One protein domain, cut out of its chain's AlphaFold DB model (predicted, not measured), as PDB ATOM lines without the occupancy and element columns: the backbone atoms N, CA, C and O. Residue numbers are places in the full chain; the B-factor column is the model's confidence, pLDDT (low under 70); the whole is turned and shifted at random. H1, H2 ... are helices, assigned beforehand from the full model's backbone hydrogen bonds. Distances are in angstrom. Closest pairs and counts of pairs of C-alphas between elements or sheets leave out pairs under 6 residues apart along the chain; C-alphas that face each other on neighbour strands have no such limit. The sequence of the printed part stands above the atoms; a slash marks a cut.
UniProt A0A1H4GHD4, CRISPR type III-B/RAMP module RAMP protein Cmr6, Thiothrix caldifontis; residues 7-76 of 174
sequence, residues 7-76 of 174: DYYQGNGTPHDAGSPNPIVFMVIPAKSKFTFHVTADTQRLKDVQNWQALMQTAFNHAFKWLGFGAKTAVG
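This is residues 7 to 76 of the 174 residues of the protein "CRISPR type III-B/RAMP module RAMP protein Cmr6" of Thiothrix caldifontis (UniProt A0A1H4GHD4). With little regular structure, the printed part is a long open V: residues 7 to 31 make one arm, the turn is near Lys 32, and the other arm climbs to the short helix H1. The longer helix H2 then folds back into the V. The 70 printed residues have two named helices, H1 then H2, and no named strand; the class is all helix, with only 19 residues in named elements. It is extended, with a radius of gyration of the C-alphas of 20.9 A and spans of 59 by 31 by 18 A.

Residues 7 to 42 hold no named element. H1, residues 43 to 46, and H2, residues 52 to 66, are close but not clearly touching; their closest C-alphas, of Leu 46 and Trp 52, are 7.6 A apart. A tight link of 5 residues joins them. In H2 every O i to N i+4 pair is within hydrogen-bond range; H1 is too short for such a pair.

H1 begins at C-alpha 43, (-40.085, -6.671, 22.148). H2 measures 20.8 A and ends at C-alpha 66, (-25.586, -11.082, -1.842).

The farthest C-alphas, of Asn 12 and Gln 50, are 59.4 A apart. The printed part has no cut, and no printed residue is under 70 in pLDDT.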
ATOM      1  N   ASP A   7       3.450  10.790   0.895       80.06
ATOM      2  CA  ASP A   7       4.269  11.921   0.437       80.06
ATOM      3  C   ASP A   7       3.509  13.253   0.472       80.06
ATOM      4  O   ASP A   7       4.061  14.274   0.877       80.06
ATOM      5  N   TYR A   8       2.216  13.239   0.125       85.38
ATOM      6  CA  TYR A   8       1.355  14.421   0.221       85.38
ATOM      7  C   TYR A   8       1.175  14.873   1.674       85.38
ATOM      8  O   TYR A   8       1.351  16.051   1.978       85.38
ATOM      9  N   TYR A   9       0.885  13.946   2.595       85.06
ATOM     10  CA  TYR A   9       0.729  14.288   4.013       85.06
ATOM     11  C   TYR A   9       2.036  14.733   4.680       85.06
ATOM     12  O   TYR A   9       1.993  15.410   5.704       85.06
ATOM     13  N   GLN A  10       3.187  14.385   4.105       86.31
ATOM     14  CA  GLN A  10       4.502  14.848   4.551       86.31
ATOM     15  C   GLN A  10       4.947  16.154   3.871       86.31
ATOM     16  O   GLN A  10       6.028  16.649   4.177       86.31
ATOM     17  N   GLY A  11       4.139  16.725   2.969       86.12
ATOM     18  CA  GLY A  11       4.471  17.956   2.241       86.12
ATOM     19  C   GLY A  11       5.519  17.778   1.136       86.12
ATOM     20  O   GLY A  11       6.024  18.766   0.611       86.12
ATOM     21  N   ASN A  12       5.831  16.535   0.761       84.56
ATOM     22  CA  ASN A  12       6.881  16.192  -0.201       84.56
ATOM     23  C   ASN A  12       6.370  16.079  -1.650       84.56
ATOM     24  O   ASN A  12       7.141  15.758  -2.552       84.56
ATOM     25  N   GLY A  13       5.082  16.333  -1.898       83.06
ATOM     26  CA  GLY A  13       4.498  16.253  -3.233       83.06
ATOM     27  C   GLY A  13       3.046  16.717  -3.293       83.06
ATOM     28  O   GLY A  13       2.395  16.944  -2.273       83.06
ATOM     29  N   THR A  14       2.530  16.863  -4.512       87.56
ATOM     30  CA  THR A  14       1.102  17.098  -4.758       87.56
ATOM     31  C   THR A  14       0.307  15.799  -4.568       87.56
ATOM     32  O   THR A  14       0.874  14.711  -4.683       87.56
ATOM     33  N   PRO A  15      -1.002  15.862  -4.266       85.06
ATOM     34  CA  PRO A  15      -1.801  14.652  -4.135       85.06
ATOM     35  C   PRO A  15      -1.840  13.902  -5.473       85.06
ATOM     36  O   PRO A  15      -2.352  14.421  -6.464       85.06
ATOM     37  N   HIS A  16      -1.306  12.680  -5.503       80.25
ATOM     38  CA  HIS A  16      -1.361  11.803  -6.671       80.25
ATOM     39  C   HIS A  16      -1.448  10.325  -6.251       80.25
ATOM     40  O   HIS A  16      -0.994   9.949  -5.174       80.25
ATOM     41  N   ASP A  17      -2.043   9.481  -7.103       77.69
ATOM     42  CA  ASP A  17      -2.317   8.050  -6.832       77.69
ATOM     43  C   ASP A  17      -1.238   7.103  -7.399       77.69
ATOM     44  O   ASP A  17      -1.447   5.910  -7.588       77.69
ATOM     45  N   ALA A  18      -0.060   7.644  -7.719       79.56
ATOM     46  CA  ALA A  18       1.054   6.886  -8.312       79.56
ATOM     47  C   ALA A  18       2.182   6.601  -7.304       79.56
ATOM     48  O   ALA A  18       3.321   6.351  -7.695       79.56
ATOM     49  N   GLY A  19       1.882   6.687  -6.004       74.50
ATOM     50  CA  GLY A  19       2.821   6.339  -4.941       74.50
ATOM     51  C   GLY A  19       3.141   4.842  -4.935       74.50
ATOM     52  O   GLY A  19       2.352   4.010  -5.388       74.50
ATOM     53  N   SER A  20       4.307   4.478  -4.398       77.81
ATOM     54  CA  SER A  20       4.656   3.062  -4.236       77.81
ATOM     55  C   SER A  20       3.662   2.367  -3.289       77.81
ATOM     56  O   SER A  20       3.331   2.918  -2.234       77.81
ATOM     57  N   PRO A  21       3.173   1.155  -3.616       74.88
ATOM     58  CA  PRO A  21       2.209   0.463  -2.773       74.88
ATOM     59  C   PRO A  21       2.851   0.093  -1.433       74.88
ATOM     60  O   PRO A  21       3.913  -0.525  -1.399       74.88
ATOM     61  N   ASN A  22       2.176   0.418  -0.329       74.75
ATOM     62  CA  ASN A  22       2.554  -0.029   1.010       74.75
ATOM     63  C   ASN A  22       1.619  -1.175   1.446       74.75
ATOM     64  O   ASN A  22       0.447  -0.910   1.738       74.75
ATOM     65  N   PRO A  23       2.066  -2.449   1.435       79.12
ATOM     66  CA  PRO A  23       1.207  -3.581   1.762       79.12
ATOM     67  C   PRO A  23       0.700  -3.524   3.205       79.12
ATOM     68  O   PRO A  23       1.478  -3.449   4.151       79.12
ATOM     69  N   ILE A  24      -0.617  -3.643   3.380       78.56
ATOM     70  CA  ILE A  24      -1.248  -3.761   4.698       78.56
ATOM     71  C   ILE A  24      -1.724  -5.198   4.866       78.56
ATOM     72  O   ILE A  24      -2.663  -5.636   4.194       78.56
ATOM     73  N   VAL A  25      -1.082  -5.921   5.778       82.88
ATOM     74  CA  VAL A  25      -1.514  -7.260   6.179       82.88
ATOM     75  C   VAL A  25      -2.730  -7.157   7.098       82.88
ATOM     76  O   VAL A  25      -2.812  -6.283   7.958       82.88
ATOM     77  N   PHE A  26      -3.699  -8.044   6.909       81.62
ATOM     78  CA  PHE A  26      -4.869  -8.165   7.773       81.62
ATOM     79  C   PHE A  26      -5.179  -9.643   7.966       81.62
ATOM     80  O   PHE A  26      -4.971 -10.454   7.064       81.62
ATOM     81  N   MET A  27      -5.666  -9.991   9.155       88.19
ATOM     82  CA  MET A  27      -6.074 -11.360   9.441       88.19
ATOM     83  C   MET A  27      -7.349 -11.697   8.673       88.19
ATOM     84  O   MET A  27      -8.279 -10.893   8.595       88.19
ATOM     85  N   VAL A  28      -7.384 -12.906   8.122       90.75
ATOM     86  CA  VAL A  28      -8.530 -13.438   7.386       90.75
ATOM     87  C   VAL A  28      -8.962 -14.730   8.056       90.75
ATOM     88  O   VAL A  28      -8.133 -15.579   8.376       90.75
ATOM     89  N   ILE A  29     -10.268 -14.882   8.258       91.31
ATOM     90  CA  ILE A  29     -10.834 -16.130   8.763       91.31
ATOM     91  C   ILE A  29     -10.909 -17.132   7.600       91.31
ATOM     92  O   ILE A  29     -11.451 -16.781   6.547       91.31
ATOM     93  N   PRO A  30     -10.388 -18.368   7.751       91.44
ATOM     94  CA  PRO A  30     -10.413 -19.362   6.686       91.44
ATOM     95  C   PRO A  30     -11.827 -19.678   6.197       91.44
ATOM     96  O   PRO A  30     -12.789 -19.705   6.975       91.44
ATOM     97  N   ALA A  31     -11.946 -20.000   4.908       88.94
ATOM     98  CA  ALA A  31     -13.189 -20.502   4.336       88.94
ATOM     99  C   ALA A  31     -13.684 -21.748   5.094       88.94
ATOM    100  O   ALA A  31     -12.889 -22.528   5.616       88.94
ATOM    101  N   LYS A  32     -15.007 -21.952   5.112       88.25
ATOM    102  CA  LYS A  32     -15.698 -23.043   5.835       88.25
ATOM    103  C   LYS A  32     -15.655 -22.947   7.367       88.25
ATOM    104  O   LYS A  32     -16.166 -23.846   8.036       88.25
ATOM    105  N   SER A  33     -15.115 -21.863   7.926       92.75
ATOM    106  CA  SER A  33     -15.317 -21.537   9.341       92.75
ATOM    107  C   SER A  33     -16.809 -21.374   9.641       92.75
ATOM    108  O   SER A  33     -17.567 -20.870   8.809       92.75
ATOM    109  N   LYS A  34     -17.241 -21.827  10.820       93.31
ATOM    110  CA  LYS A  34     -18.646 -21.786  11.238       93.31
ATOM    111  C   LYS A  34     -18.876 -20.611  12.176       93.31
ATOM    112  O   LYS A  34     -18.086 -20.389  13.088       93.31
ATOM    113  N   PHE A  35     -19.984 -19.910  11.967       92.50
ATOM    114  CA  PHE A  35     -20.424 -18.803  12.806       92.50
ATOM    115  C   PHE A  35     -21.834 -19.078  13.313       92.50
ATOM    116  O   PHE A  35     -22.682 -19.553  12.555       92.50
ATOM    117  N   THR A  36     -22.079 -18.734  14.575       93.62
ATOM    118  CA  THR A  36     -23.416 -18.716  15.170       93.62
ATOM    119  C   THR A  36     -23.791 -17.267  15.438       93.62
ATOM    120  O   THR A  36     -23.082 -16.566  16.156       93.62
ATOM    121  N   PHE A  37     -24.899 -16.813  14.855       91.00
ATOM    122  CA  PHE A  37     -25.430 -15.472  15.085       91.00
ATOM    123  C   PHE A  37     -26.542 -15.545  16.129       91.00
ATOM    124  O   PHE A  37     -27.531 -16.249  15.937       91.00
ATOM    125  N   HIS A  38     -26.386 -14.801  17.223       94.56
ATOM    126  CA  HIS A  38     -27.421 -14.633  18.239       94.56
ATOM    127  C   HIS A  38     -28.055 -13.254  18.075       94.56
ATOM    128  O   HIS A  38     -27.366 -12.239  18.157       94.56
ATOM    129  N   VAL A  39     -29.365 -13.219  17.841       92.38
ATOM    130  CA  VAL A  39     -30.132 -11.977  17.719       92.38
ATOM    131  C   VAL A  39     -31.041 -11.857  18.927       92.38
ATOM    132  O   VAL A  39     -31.790 -12.779  19.243       92.38
ATOM    133  N   THR A  40     -30.982 -10.711  19.590       92.12
ATOM    134  CA  THR A  40     -31.906 -10.346  20.663       92.12
ATOM    135  C   THR A  40     -32.605  -9.056  20.276       92.12
ATOM    136  O   THR A  40     -32.049  -8.238  19.542       92.12
ATOM    137  N   ALA A  41     -33.840  -8.891  20.729       90.44
ATOM    138  CA  ALA A  41     -34.608  -7.692  20.458       90.44
ATOM    139  C   ALA A  41     -35.447  -7.308  21.674       90.44
ATOM    140  O   ALA A  41     -35.994  -8.170  22.363       90.44
ATOM    141  N   ASP A  42     -35.567  -6.003  21.899       93.12
ATOM    142  CA  ASP A  42     -36.528  -5.442  22.840       93.12
ATOM    143  C   ASP A  42     -37.924  -5.497  22.211       93.12
ATOM    144  O   ASP A  42     -38.259  -4.730  21.303       93.12
ATOM    145  N   THR A  43     -38.747  -6.425  22.692       87.69
ATOM    146  CA  THR A  43     -40.085  -6.671  22.148       87.69
ATOM    147  C   THR A  43     -41.029  -5.491  22.356       87.69
ATOM    148  O   THR A  43     -41.958  -5.322  21.568       87.69
ATOM    149  N   GLN A  44     -40.782  -4.618  23.342       92.25
ATOM    150  CA  GLN A  44     -41.606  -3.422  23.527       92.25
ATOM    151  C   GLN A  44     -41.417  -2.398  22.406       92.25
ATOM    152  O   GLN A  44     -42.334  -1.622  22.136       92.25
ATOM    153  N   ARG A  45     -40.260  -2.405  21.740       92.62
ATOM    154  CA  ARG A  45     -39.969  -1.549  20.580       92.62
ATOM    155  C   ARG A  45     -40.426  -2.159  19.256       92.62
ATOM    156  O   ARG A  45     -40.388  -1.484  18.236       92.62
ATOM    157  N   LEU A  46     -40.854  -3.420  19.273       91.12
ATOM    158  CA  LEU A  46     -41.294  -4.173  18.098       91.12
ATOM    159  C   LEU A  46     -42.801  -4.443  18.093       91.12
ATOM    160  O   LEU A  46     -43.257  -5.310  17.357       91.12
ATOM    161  N   LYS A  47     -43.579  -3.715  18.904       89.00
ATOM    162  CA  LYS A  47     -45.029  -3.933  19.063       89.00
ATOM    163  C   LYS A  47     -45.789  -3.947  17.732       89.00
ATOM    164  O   LYS A  47     -46.698  -4.753  17.574       89.00
ATOM    165  N   ASP A  48     -45.362  -3.121  16.778       92.06
ATOM    166  CA  ASP A  48     -45.995  -2.999  15.459       92.06
ATOM    167  C   ASP A  48     -45.359  -3.907  14.390       92.06
ATOM    168  O   ASP A  48     -45.840  -3.990  13.260       92.06
ATOM    169  N   VAL A  49     -44.271  -4.608  14.726       88.94
ATOM    170  CA  VAL A  49     -43.550  -5.493  13.807       88.94
ATOM    171  C   VAL A  49     -43.960  -6.932  14.070       88.94
ATOM    172  O   VAL A  49     -43.456  -7.606  14.972       88.94
ATOM    173  N   GLN A  50     -44.858  -7.441  13.233       87.25
ATOM    174  CA  GLN A  50     -45.226  -8.848  13.284       87.25
ATOM    175  C   GLN A  50     -44.076  -9.738  12.804       87.25
ATOM    176  O   GLN A  50     -43.416  -9.450  11.808       87.25
ATOM    177  N   ASN A  51     -43.869 -10.855  13.509       90.19
ATOM    178  CA  ASN A  51     -42.938 -11.917  13.125       90.19
ATOM    179  C   ASN A  51     -41.517 -11.416  12.791       90.19
ATOM    180  O   ASN A  51     -40.906 -11.803  11.788       90.19
ATOM    181  N   TRP A  52     -40.980 -10.533  13.639       92.69
ATOM    182  CA  TRP A  52     -39.653  -9.941  13.458       92.69
ATOM    183  C   TRP A  52     -38.547 -10.997  13.303       92.69
ATOM    184  O   TRP A  52     -37.574 -10.767  12.589       92.69
ATOM    185  N   GLN A  53     -38.707 -12.176  13.910       93.06
ATOM    186  CA  GLN A  53     -37.770 -13.289  13.773       93.06
ATOM    187  C   GLN A  53     -37.680 -13.777  12.323       93.06
ATOM    188  O   GLN A  53     -36.579 -13.987  11.815       93.06
ATOM    189  N   ALA A  54     -38.813 -13.916  11.627       93.00
ATOM    190  CA  ALA A  54     -38.820 -14.306  10.219       93.00
ATOM    191  C   ALA A  54     -38.227 -13.214   9.316       93.00
ATOM    192  O   ALA A  54     -37.511 -13.526   8.358       93.00
ATOM    193  N   LEU A  55     -38.463 -11.938   9.642       93.56
ATOM    194  CA  LEU A  55     -37.827 -10.815   8.947       93.56
ATOM    195  C   LEU A  55     -36.305 -10.855   9.117       93.56
ATOM    196  O   LEU A  55     -35.576 -10.725   8.135       93.56
ATOM    197  N   MET A  56     -35.819 -11.117  10.332       93.69
ATOM    198  CA  MET A  56     -34.389 -11.292  10.593       93.69
ATOM    199  C   MET A  56     -33.817 -12.480   9.831       93.69
ATOM    200  O   MET A  56     -32.799 -12.333   9.159       93.69
ATOM    201  N   GLN A  57     -34.487 -13.634   9.847       91.81
ATOM    202  CA  GLN A  57     -34.045 -14.796   9.078       91.81
ATOM    203  C   GLN A  57     -33.946 -14.478   7.578       91.81
ATOM    204  O   GLN A  57     -32.974 -14.852   6.925       91.81
ATOM    205  N   THR A  58     -34.916 -13.738   7.036       92.38
ATOM    206  CA  THR A  58     -34.917 -13.301   5.633       92.38
ATOM    207  C   THR A  58     -33.758 -12.349   5.342       92.38
ATOM    208  O   THR A  58     -33.061 -12.521   4.338       92.38
ATOM    209  N   ALA A  59     -33.494 -11.395   6.238       93.19
ATOM    210  CA  ALA A  59     -32.371 -10.472   6.122       93.19
ATOM    211  C   ALA A  59     -31.022 -11.210   6.129       93.19
ATOM    212  O   ALA A  59     -30.185 -10.947   5.267       93.19
ATOM    213  N   PHE A  60     -30.828 -12.184   7.026       92.88
ATOM    214  CA  PHE A  60     -29.625 -13.022   7.041       92.88
ATOM    215  C   PHE A  60     -29.472 -13.827   5.753       92.88
ATOM    216  O   PHE A  60     -28.398 -13.820   5.157       92.88
ATOM    217  N   ASN A  61     -30.541 -14.469   5.280       90.06
ATOM    218  CA  ASN A  61     -30.506 -15.246   4.040       90.06
ATOM    219  C   ASN A  61     -30.096 -14.374   2.843       90.06
ATOM    220  O   ASN A  61     -29.276 -14.791   2.022       90.06
ATOM    221  N   HIS A  62     -30.633 -13.153   2.758       90.94
ATOM    222  CA  HIS A  62     -30.267 -12.193   1.722       90.94
ATOM    223  C   HIS A  62     -28.810 -11.733   1.865       90.94
ATOM    224  O   HIS A  62     -28.056 -11.761   0.892       90.94
ATOM    225  N   ALA A  63     -28.395 -11.355   3.075       91.88
ATOM    226  CA  ALA A  63     -27.046 -10.875   3.342       91.88
ATOM    227  C   ALA A  63     -25.982 -11.941   3.049       91.88
ATOM    228  O   ALA A  63     -25.000 -11.648   2.375       91.88
ATOM    229  N   PHE A  64     -26.198 -13.189   3.469       90.00
ATOM    230  CA  PHE A  64     -25.292 -14.302   3.181       90.00
ATOM    231  C   PHE A  64     -25.121 -14.541   1.679       90.00
ATOM    232  O   PHE A  64     -24.008 -14.808   1.230       90.00
ATOM    233  N   LYS A  65     -26.201 -14.396   0.901       85.12
ATOM    234  CA  LYS A  65     -26.182 -14.641  -0.543       85.12
ATOM    235  C   LYS A  65     -25.583 -13.489  -1.356       85.12
ATOM    236  O   LYS A  65     -24.913 -13.759  -2.346       85.12
ATOM    237  N   TRP A  66     -25.837 -12.238  -0.968       87.62
ATOM    238  CA  TRP A  66     -25.586 -11.082  -1.842       87.62
ATOM    239  C   TRP A  66     -24.664 -10.008  -1.270       87.62
ATOM    240  O   TRP A  66     -24.112  -9.231  -2.042       87.62
ATOM    241  N   LEU A  67     -24.505  -9.928   0.055       90.00
ATOM    242  CA  LEU A  67     -23.778  -8.826   0.698       90.00
ATOM    243  C   LEU A  67     -22.467  -9.280   1.340       90.00
ATOM    244  O   LEU A  67     -21.467  -8.583   1.228       90.00
ATOM    245  N   GLY A  68     -22.463 -10.434   2.007       90.00
ATOM    246  CA  GLY A  68     -21.366 -10.858   2.875       90.00
ATOM    247  C   GLY A  68     -21.260 -10.029   4.165       90.00
ATOM    248  O   GLY A  68     -21.964  -9.041   4.363       90.00
ATOM    249  N   PHE A  69     -20.377 -10.454   5.068       90.69
ATOM    250  CA  PHE A  69     -20.133  -9.817   6.366       90.69
ATOM    251  C   PHE A  69     -18.651  -9.488   6.563       90.69
ATOM    252  O   PHE A  69     -17.772 -10.278   6.228       90.69
ATOM    253  N   GLY A  70     -18.366  -8.345   7.189       89.81
ATOM    254  CA  GLY A  70     -17.004  -7.892   7.477       89.81
ATOM    255  C   GLY A  70     -16.458  -6.929   6.420       89.81
ATOM    256  O   GLY A  70     -17.205  -6.189   5.786       89.81
ATOM    257  N   ALA A  71     -15.135  -6.892   6.269       87.75
ATOM    258  CA  ALA A  71     -14.467  -5.984   5.341       87.75
ATOM    259  C   ALA A  71     -14.335  -6.586   3.934       87.75
ATOM    260  O   ALA A  71     -14.280  -7.803   3.770       87.75
ATOM    261  N   LYS A  72     -14.178  -5.715   2.927       88.00
ATOM    262  CA  LYS A  72     -13.837  -6.091   1.540       88.00
ATOM    263  C   LYS A  72     -14.865  -7.013   0.861       88.00
ATOM    264  O   LYS A  72     -14.511  -7.800  -0.016       88.00
ATOM    265  N   THR A  73     -16.140  -6.874   1.214       91.25
ATOM    266  CA  THR A  73     -17.235  -7.659   0.623       91.25
ATOM    267  C   THR A  73     -17.401  -7.431  -0.876       91.25
ATOM    268  O   THR A  73     -17.620  -8.383  -1.618       91.25
ATOM    269  N   ALA A  74     -17.170  -6.204  -1.352       88.31
ATOM    270  CA  ALA A  74     -17.207  -5.863  -2.777       88.31
ATOM    271  C   ALA A  74     -16.217  -6.670  -3.643       88.31
ATOM    272  O   ALA A  74     -16.417  -6.797  -4.844       88.31
ATOM    273  N   VAL A  75     -15.158  -7.223  -3.039       88.56
ATOM    274  CA  VAL A  75     -14.171  -8.083  -3.716       88.56
ATOM    275  C   VAL A  75     -14.250  -9.543  -3.244       88.56
ATOM    276  O   VAL A  75     -13.290 -10.296  -3.379       88.56
ATOM    277  N   GLY A  76     -15.390  -9.951  -2.676       87.81
ATOM    278  CA  GLY A  76     -15.732 -11.350  -2.399       87.81
ATOM    279  C   GLY A  76     -15.385 -11.876  -1.002       87.81
ATOM    280  O   GLY A  76     -15.662 -13.040  -0.711       87.81
TER     281      GLY A  76